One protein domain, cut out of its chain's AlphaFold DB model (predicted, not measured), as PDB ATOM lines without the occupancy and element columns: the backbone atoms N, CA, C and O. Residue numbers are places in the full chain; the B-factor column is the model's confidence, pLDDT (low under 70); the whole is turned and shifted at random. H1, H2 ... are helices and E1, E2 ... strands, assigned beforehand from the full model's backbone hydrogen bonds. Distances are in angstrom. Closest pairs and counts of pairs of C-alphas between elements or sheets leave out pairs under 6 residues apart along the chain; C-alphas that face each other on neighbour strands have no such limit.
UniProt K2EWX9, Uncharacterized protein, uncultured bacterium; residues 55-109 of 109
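What this domain is: This is residues 55 to 109 of the 109 residues of an uncharacterized protein of uncultured bacterium (UniProt K2EWX9). Three helices stand in a triangle, with the short H2 at the corner that touches both H1 and the long H3, and a small two-strand hairpin, E1 and E2, makes one end and leads straight into H2. At the other end, residues 55 to 56 pair briefly, antiparallel, with residues 90 to 91 of the link between H2 and H3. The printed part has 55 residues, with three named helices and two named strands in the order H1, E1, E2, H2, H3; the sheet, order E1 - E2, is antiparallel, and the class is mixed, helices and strands. The whole is compact, with a radius of gyration of the C-alphas of 10.5 A and spans of 28 by 21 by 17 A.

Where its parts are: Start at Met 55 and go on to C-alpha 57 at (11.801, -21.512, 10.985), where H1 begins; it covers residues 57 to 64 and is 9.9 A long. Next come E1, residues 68 to 72, 11.5 A, and E2, residues 75 to 78, 10.0 A. Find C-alpha 79 at (14.115, -19.568, 0.888), where H2, residues 79 to 83, begins; it is 5.9 A long. The longest helix, H3, takes residues 94 to 107 and runs 20.0 A to C-alpha 107 at (-0.741, -23.278, -3.537).

How they stand to each other: Begin at H1, which touches H2; their closest C-alphas are those of Met 61 and His 80, 5.6 A apart. Go on to E1 and E2, a hairpin of antiparallel strands with 140 degrees between their directions. Look there for N 69 and O 77, 2.9 A apart, and N 75 and O 72, 2.8 A apart, both within hydrogen-bond range. The closest C-alphas of E1 and H2 are those of Glu 68 and Val 79, 6.0 A apart. H2 touches H3, which meets it with residues 101 to 105 alone; their closest C-alphas are those of Ile 82 and Phe 101, 6.7 A apart. H1 and H3 are apart, and so are E2 and H3; E1 and H3 are only just apart, at 8.3 A. In H1, H2 and H3 every O i to N i+4 pair is within hydrogen-bond range.

The domain as a whole: The C-alphas of Gly 74 and Asn 92 are the two farthest apart, at 29.7 A. The printed part has no cut and ends at Lys 109, the chain's last residue. The links H1 to E1, E1 to E2 and E2 to H2 are tight, and the link H2 to H3, with 10 residues between them, is short. The mean pLDDT of the printed part is 83.3; look for values under 70 at residue 73 and residues 108 to 109.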
ATOM      1  N   MET A  55      15.354 -28.141  13.290       88.44
ATOM      2  CA  MET A  55      15.654 -26.716  13.113       88.44
ATOM      3  C   MET A  55      14.366 -25.887  13.123       88.44
ATOM      4  O   MET A  55      13.326 -26.335  12.632       88.44
ATOM      5  N   THR A  56      14.419 -24.692  13.708       90.81
ATOM      6  CA  THR A  56      13.281 -23.761  13.721       90.81
ATOM      7  C   THR A  56      13.206 -22.955  12.426       90.81
ATOM      8  O   THR A  56      14.199 -22.815  11.709       90.81
ATOM      9  N   LYS A  57      12.031 -22.404  12.122       89.50
ATOM     10  CA  LYS A  57      11.801 -21.512  10.985       89.50
ATOM     11  C   LYS A  57      12.777 -20.338  11.010       89.50
ATOM     12  O   LYS A  57      13.420 -20.067  10.002       89.50
ATOM     13  N   ASP A  58      12.963 -19.721  12.173       89.38
ATOM     14  CA  ASP A  58      13.877 -18.590  12.351       89.38
ATOM     15  C   ASP A  58      15.343 -18.985  12.144       89.38
ATOM     16  O   ASP A  58      16.089 -18.260  11.485       89.38
ATOM     17  N   ASP A  59      15.764 -20.155  12.635       90.12
ATOM     18  CA  ASP A  59      17.111 -20.678  12.377       90.12
ATOM     19  C   ASP A  59      17.336 -20.931  10.883       90.12
ATOM     20  O   ASP A  59      18.407 -20.627  10.347       90.12
ATOM     21  N   ILE A  60      16.328 -21.472  10.194       87.88
ATOM     22  CA  ILE A  60      16.373 -21.695   8.750       87.88
ATOM     23  C   ILE A  60      16.430 -20.355   8.015       87.88
ATOM     24  O   ILE A  60      17.247 -20.208   7.108       87.88
ATOM     25  N   MET A  61      15.635 -19.359   8.413       88.38
ATOM     26  CA  MET A  61      15.687 -18.010   7.841       88.38
ATOM     27  C   MET A  61      17.057 -17.362   8.046       88.38
ATOM     28  O   MET A  61      17.593 -16.781   7.109       88.38
ATOM     29  N   GLN A  62      17.667 -17.506   9.222       89.25
ATOM     30  CA  GLN A  62      18.985 -16.931   9.500       89.25
ATOM     31  C   GLN A  62      20.119 -17.647   8.757       89.25
ATOM     32  O   GLN A  62      21.025 -17.000   8.237       89.25
ATOM     33  N   LYS A  63      20.104 -18.985   8.699       87.69
ATOM     34  CA  LYS A  63      21.203 -19.777   8.110       87.69
ATOM     35  C   LYS A  63      21.057 -20.000   6.604       87.69
ATOM     36  O   LYS A  63      22.055 -20.150   5.893       87.69
ATOM     37  N   TYR A  64      19.821 -20.087   6.122       86.38
ATOM     38  CA  TYR A  64      19.479 -20.485   4.757       86.38
ATOM     39  C   TYR A  64      18.525 -19.506   4.062       86.38
ATOM     40  O   TYR A  64      18.308 -19.678   2.867       86.38
ATOM     41  N   GLY A  65      17.987 -18.482   4.735       84.38
ATOM     42  CA  GLY A  65      17.012 -17.550   4.150       84.38
ATOM     43  C   GLY A  65      17.534 -16.775   2.942       84.38
ATOM     44  O   GLY A  65      16.789 -16.574   1.985       84.38
ATOM     45  N   ASP A  66      18.826 -16.440   2.933       86.62
ATOM     46  CA  ASP A  66      19.492 -15.783   1.800       86.62
ATOM     47  C   ASP A  66      19.758 -16.720   0.609       86.62
ATOM     48  O   ASP A  66      20.246 -16.281  -0.435       86.62
ATOM     49  N   ARG A  67      19.478 -18.025   0.738       85.88
ATOM     50  CA  ARG A  67      19.662 -18.973  -0.365       85.88
ATOM     51  C   ARG A  67      18.516 -18.850  -1.355       85.88
ATOM     52  O   ARG A  67      17.345 -18.795  -0.992       85.88
ATOM     53  N   GLU A  68      18.877 -18.881  -2.628       83.94
ATOM     54  CA  GLU A  68      17.929 -18.952  -3.731       83.94
ATOM     55  C   GLU A  68      17.800 -20.399  -4.196       83.94
ATOM     56  O   GLU A  68      18.804 -21.063  -4.472       83.94
ATOM     57  N   ILE A  69      16.565 -20.876  -4.314       82.56
ATOM     58  CA  ILE A  69      16.262 -22.187  -4.871       82.56
ATOM     59  C   ILE A  69      15.535 -22.036  -6.199       82.56
ATOM     60  O   ILE A  69      14.608 -21.242  -6.351       82.56
ATOM     61  N   GLU A  70      15.966 -22.811  -7.188       78.44
ATOM     62  CA  GLU A  70      15.291 -22.883  -8.479       78.44
ATOM     63  C   GLU A  70      14.225 -23.978  -8.420       78.44
ATOM     64  O   GLU A  70      14.433 -25.102  -8.875       78.44
ATOM     65  N   TYR A  71      13.087 -23.663  -7.794       74.56
ATOM     66  CA  TYR A  71      11.992 -24.625  -7.686       74.56
ATOM     67  C   TYR A  71      11.285 -24.841  -9.032       74.56
ATOM     68  O   TYR A  71      10.984 -25.971  -9.427       74.56
ATOM     69  N   HIS A  72      11.063 -23.753  -9.771       71.88
ATOM     70  CA  HIS A  72      10.565 -23.784 -11.141       71.88
ATOM     71  C   HIS A  72      11.686 -23.408 -12.104       71.88
ATOM     72  O   HIS A  72      12.431 -22.465 -11.863       71.88
ATOM     73  N   LYS A  73      11.776 -24.115 -13.233       68.06
ATOM     74  CA  LYS A  73      12.806 -23.864 -14.249       68.06
ATOM     75  C   LYS A  73      12.800 -22.392 -14.681       68.06
ATOM     76  O   LYS A  73      11.799 -21.910 -15.208       68.06
ATOM     77  N   GLY A  74      13.916 -21.699 -14.467       71.12
ATOM     78  CA  GLY A  74      14.079 -20.278 -14.779       71.12
ATOM     79  C   GLY A  74      13.475 -19.301 -13.760       71.12
ATOM     80  O   GLY A  74      13.543 -18.096 -13.989       71.12
ATOM     81  N   ARG A  75      12.911 -19.779 -12.642       74.31
ATOM     82  CA  ARG A  75      12.467 -18.944 -11.516       74.31
ATOM     83  C   ARG A  75      13.199 -19.349 -10.249       74.31
ATOM     84  O   ARG A  75      13.011 -20.440  -9.716       74.31
ATOM     85  N   LYS A  76      14.028 -18.426  -9.779       80.62
ATOM     86  CA  LYS A  76      14.683 -18.517  -8.484       80.62
ATOM     87  C   LYS A  76      13.814 -17.812  -7.462       80.62
ATOM     88  O   LYS A  76      13.434 -16.665  -7.677       80.62
ATOM     89  N   GLU A  77      13.512 -18.504  -6.380       83.44
ATOM     90  CA  GLU A  77      12.799 -17.946  -5.238       83.44
ATOM     91  C   GLU A  77      13.706 -18.027  -4.015       83.44
ATOM     92  O   GLU A  77      14.472 -18.985  -3.856       83.44
ATOM     93  N   LYS A  78      13.659 -17.002  -3.165       88.06
ATOM     94  CA  LYS A  78      14.409 -17.024  -1.914       88.06
ATOM     95  C   LYS A  78      13.739 -17.974  -0.943       88.06
ATOM     96  O   LYS A  78      12.517 -17.991  -0.808       88.06
ATOM     97  N   VAL A  79      14.563 -18.722  -0.218       87.38
ATOM     98  CA  VAL A  79      14.115 -19.568   0.888       87.38
ATOM     99  C   VAL A  79      13.293 -18.751   1.875       87.38
ATOM    100  O   VAL A  79      12.222 -19.206   2.252       87.38
ATOM    101  N   HIS A  80      13.746 -17.544   2.228       89.44
ATOM    102  CA  HIS A  80      13.029 -16.649   3.137       89.44
ATOM    103  C   HIS A  80      11.570 -16.412   2.708       89.44
ATOM    104  O   HIS A  80      10.661 -16.672   3.490       89.44
ATOM    105  N   ASP A  81      11.344 -16.014   1.453       88.19
ATOM    106  CA  ASP A  81      10.016 -15.663   0.922       88.19
ATOM    107  C   ASP A  81       9.055 -16.862   0.891       88.19
ATOM    108  O   ASP A  81       7.831 -16.715   0.976       88.19
ATOM    109  N   ILE A  82       9.590 -18.073   0.719       85.88
ATOM    110  CA  ILE A  82       8.791 -19.302   0.738       85.88
ATOM    111  C   ILE A  82       8.483 -19.681   2.184       85.88
ATOM    112  O   ILE A  82       7.329 -19.949   2.509       85.88
ATOM    113  N   LEU A  83       9.498 -19.650   3.051       87.38
ATOM    114  CA  LEU A  83       9.395 -20.024   4.457       87.38
ATOM    115  C   LEU A  83       8.469 -19.093   5.246       87.38
ATOM    116  O   LEU A  83       7.767 -19.550   6.139       87.38
ATOM    117  N   GLU A  84       8.426 -17.806   4.901       88.81
ATOM    118  CA  GLU A  84       7.501 -16.829   5.489       88.81
ATOM    119  C   GLU A  84       6.033 -17.246   5.311       88.81
ATOM    120  O   GLU A  84       5.198 -16.991   6.174       88.81
ATOM    121  N   ASN A  85       5.727 -17.941   4.213       86.62
ATOM    122  CA  ASN A  85       4.378 -18.392   3.883       86.62
ATOM    123  C   ASN A  85       4.058 -19.794   4.419       86.62
ATOM    124  O   ASN A  85       2.930 -20.267   4.256       86.62
ATOM    125  N   ILE A  86       5.028 -20.454   5.056       86.69
ATOM    126  CA  ILE A  86       4.832 -21.741   5.715       86.69
ATOM    127  C   ILE A  86       4.338 -21.480   7.151       86.69
ATOM    128  O   ILE A  86       4.989 -20.739   7.896       86.69
ATOM    129  N   PRO A  87       3.200 -22.069   7.566       84.62
ATOM    130  CA  PRO A  87       2.687 -21.915   8.929       84.62
ATOM    131  C   PRO A  87       3.528 -22.670   9.968       84.62
ATOM    132  O   PRO A  87       3.482 -22.331  11.147       84.62
ATOM    133  N   ASP A  88       4.296 -23.676   9.545       87.44
ATOM    134  CA  ASP A  88       5.153 -24.471  10.420       87.44
ATOM    135  C   ASP A  88       6.344 -23.661  10.947       87.44
ATOM    136  O   ASP A  88       7.136 -23.092  10.195       87.44
ATOM    137  N   GLU A  89       6.500 -23.641  12.269       87.75
ATOM    138  CA  GLU A  89       7.588 -22.927  12.947       87.75
ATOM    139  C   GLU A  89       8.820 -23.802  13.202       87.75
ATOM    140  O   GLU A  89       9.881 -23.304  13.580       87.75
ATOM    141  N   LYS A  90       8.702 -25.119  13.020       88.81
ATOM    142  CA  LYS A  90       9.768 -26.077  13.302       88.81
ATOM    143  C   LYS A  90       9.694 -27.253  12.346       88.81
ATOM    144  O   LYS A  90       8.623 -27.798  12.111       88.81
ATOM    145  N   PHE A  91      10.863 -27.689  11.895       89.00
ATOM    146  CA  PHE A  91      11.024 -28.840  11.021       89.00
ATOM    147  C   PHE A  91      11.932 -29.856  11.707       89.00
ATOM    148  O   PHE A  91      13.003 -29.515  12.215       89.00
ATOM    149  N   ASN A  92      11.505 -31.113  11.747       87.56
ATOM    150  CA  ASN A  92      12.242 -32.206  12.381       87.56
ATOM    151  C   ASN A  92      13.112 -32.976  11.389       87.56
ATOM    152  O   ASN A  92      13.986 -33.735  11.801       87.56
ATOM    153  N   SER A  93      12.892 -32.794  10.087       85.62
ATOM    154  CA  SER A  93      13.692 -33.422   9.040       85.62
ATOM    155  C   SER A  93      13.688 -32.600   7.754       85.62
ATOM    156  O   SER A  93      12.783 -31.801   7.509       85.62
ATOM    157  N   THR A  94      14.666 -32.860   6.882       83.50
ATOM    158  CA  THR A  94      14.701 -32.294   5.525       83.50
ATOM    159  C   THR A  94      13.438 -32.629   4.739       83.50
ATOM    160  O   THR A  94      12.988 -31.813   3.946       83.50
ATOM    161  N   VAL A  95      12.859 -33.811   4.969       83.31
ATOM    162  CA  VAL A  95      11.657 -34.280   4.267       83.31
ATOM    163  C   VAL A  95      10.438 -33.441   4.651       83.31
ATOM    164  O   VAL A  95       9.698 -33.029   3.763       83.31
ATOM    165  N   GLU A  96      10.251 -33.137   5.943       85.75
ATOM    166  CA  GLU A  96       9.170 -32.245   6.402       85.75
ATOM    167  C   GLU A  96       9.305 -30.849   5.786       85.75
ATOM    168  O   GLU A  96       8.334 -30.286   5.285       85.75
ATOM    169  N   LEU A  97      10.530 -30.317   5.764       84.19
ATOM    170  CA  LEU A  97      10.815 -29.031   5.137       84.19
ATOM    171  C   LEU A  97      10.476 -29.062   3.639       84.19
ATOM    172  O   LEU A  97       9.773 -28.196   3.132       84.19
ATOM    173  N   GLU A  98      10.936 -30.083   2.926       84.12
ATOM    174  CA  GLU A  98      10.691 -30.245   1.494       84.12
ATOM    175  C   GLU A  98       9.198 -30.353   1.164       84.12
ATOM    176  O   GLU A  98       8.730 -29.720   0.213       84.12
ATOM    177  N   GLN A  99       8.435 -31.088   1.980       84.75
ATOM    178  CA  GLN A  99       6.981 -31.169   1.865       84.75
ATOM    179  C   GLN A  99       6.320 -29.804   2.074       84.75
ATOM    180  O   GLN A  99       5.530 -29.387   1.227       84.75
ATOM    181  N   ALA A 100       6.687 -29.071   3.127       86.44
ATOM    182  CA  ALA A 100       6.117 -27.756   3.417       86.44
ATOM    183  C   ALA A 100       6.392 -26.734   2.297       86.44
ATOM    184  O   ALA A 100       5.502 -25.980   1.884       86.44
ATOM    185  N   PHE A 101       7.600 -26.754   1.727       84.62
ATOM    186  CA  PHE A 101       7.936 -25.963   0.541       84.62
ATOM    187  C   PHE A 101       7.101 -26.372  -0.672       84.62
ATOM    188  O   PHE A 101       6.550 -25.516  -1.365       84.62
ATOM    189  N   HIS A 102       7.006 -27.678  -0.941       82.31
ATOM    190  CA  HIS A 102       6.249 -28.195  -2.075       82.31
ATOM    191  C   HIS A 102       4.771 -27.798  -1.986       82.31
ATOM    192  O   HIS A 102       4.196 -27.353  -2.981       82.31
ATOM    193  N   GLU A 103       4.160 -27.915  -0.808       83.69
ATOM    194  CA  GLU A 103       2.775 -27.510  -0.586       83.69
ATOM    195  C   GLU A 103       2.569 -26.006  -0.770       83.69
ATOM    196  O   GLU A 103       1.617 -25.594  -1.437       83.69
ATOM    197  N   THR A 104       3.470 -25.188  -0.229       84.38
ATOM    198  CA  THR A 104       3.387 -23.723  -0.318       84.38
ATOM    199  C   THR A 104       3.501 -23.245  -1.762       84.38
ATOM    200  O   THR A 104       2.688 -22.445  -2.224       84.38
ATOM    201  N   LEU A 105       4.451 -23.792  -2.521       77.25
ATOM    202  CA  LEU A 105       4.667 -23.429  -3.922       77.25
ATOM    203  C   LEU A 105       3.561 -23.964  -4.838       77.25
ATOM    204  O   LEU A 105       3.167 -23.292  -5.790       77.25
ATOM    205  N   LYS A 106       2.984 -25.129  -4.523       77.19
ATOM    206  CA  LYS A 106       1.808 -25.655  -5.228       77.19
ATOM    207  C   LYS A 106       0.567 -24.778  -5.030       77.19
ATOM    208  O   LYS A 106      -0.218 -24.651  -5.964       77.19
ATOM    209  N   LYS A 107       0.387 -24.177  -3.846       71.31
ATOM    210  CA  LYS A 107      -0.741 -23.278  -3.537       71.31
ATOM    211  C   LYS A 107      -0.663 -21.920  -4.248       71.31
ATOM    212  O   LYS A 107      -1.684 -21.255  -4.357       71.31
ATOM    213  N   ARG A 108       0.511 -21.507  -4.742       65.06
ATOM    214  CA  ARG A 108       0.726 -20.227  -5.453       65.06
ATOM    215  C   ARG A 108       0.411 -20.272  -6.961       65.06
ATOM    216  O   ARG A 108       0.732 -19.322  -7.674       65.06
ATOM    217  N   LYS A 109      -0.154 -21.376  -7.452       52.72
ATOM    218  CA  LYS A 109      -0.501 -21.598  -8.862       52.72
ATOM    219  C   LYS A 109      -1.938 -21.195  -9.159       52.72
ATOM    220  O   LYS A 109      -2.157 -20.691 -10.281       52.72
TER     221      LYS A 109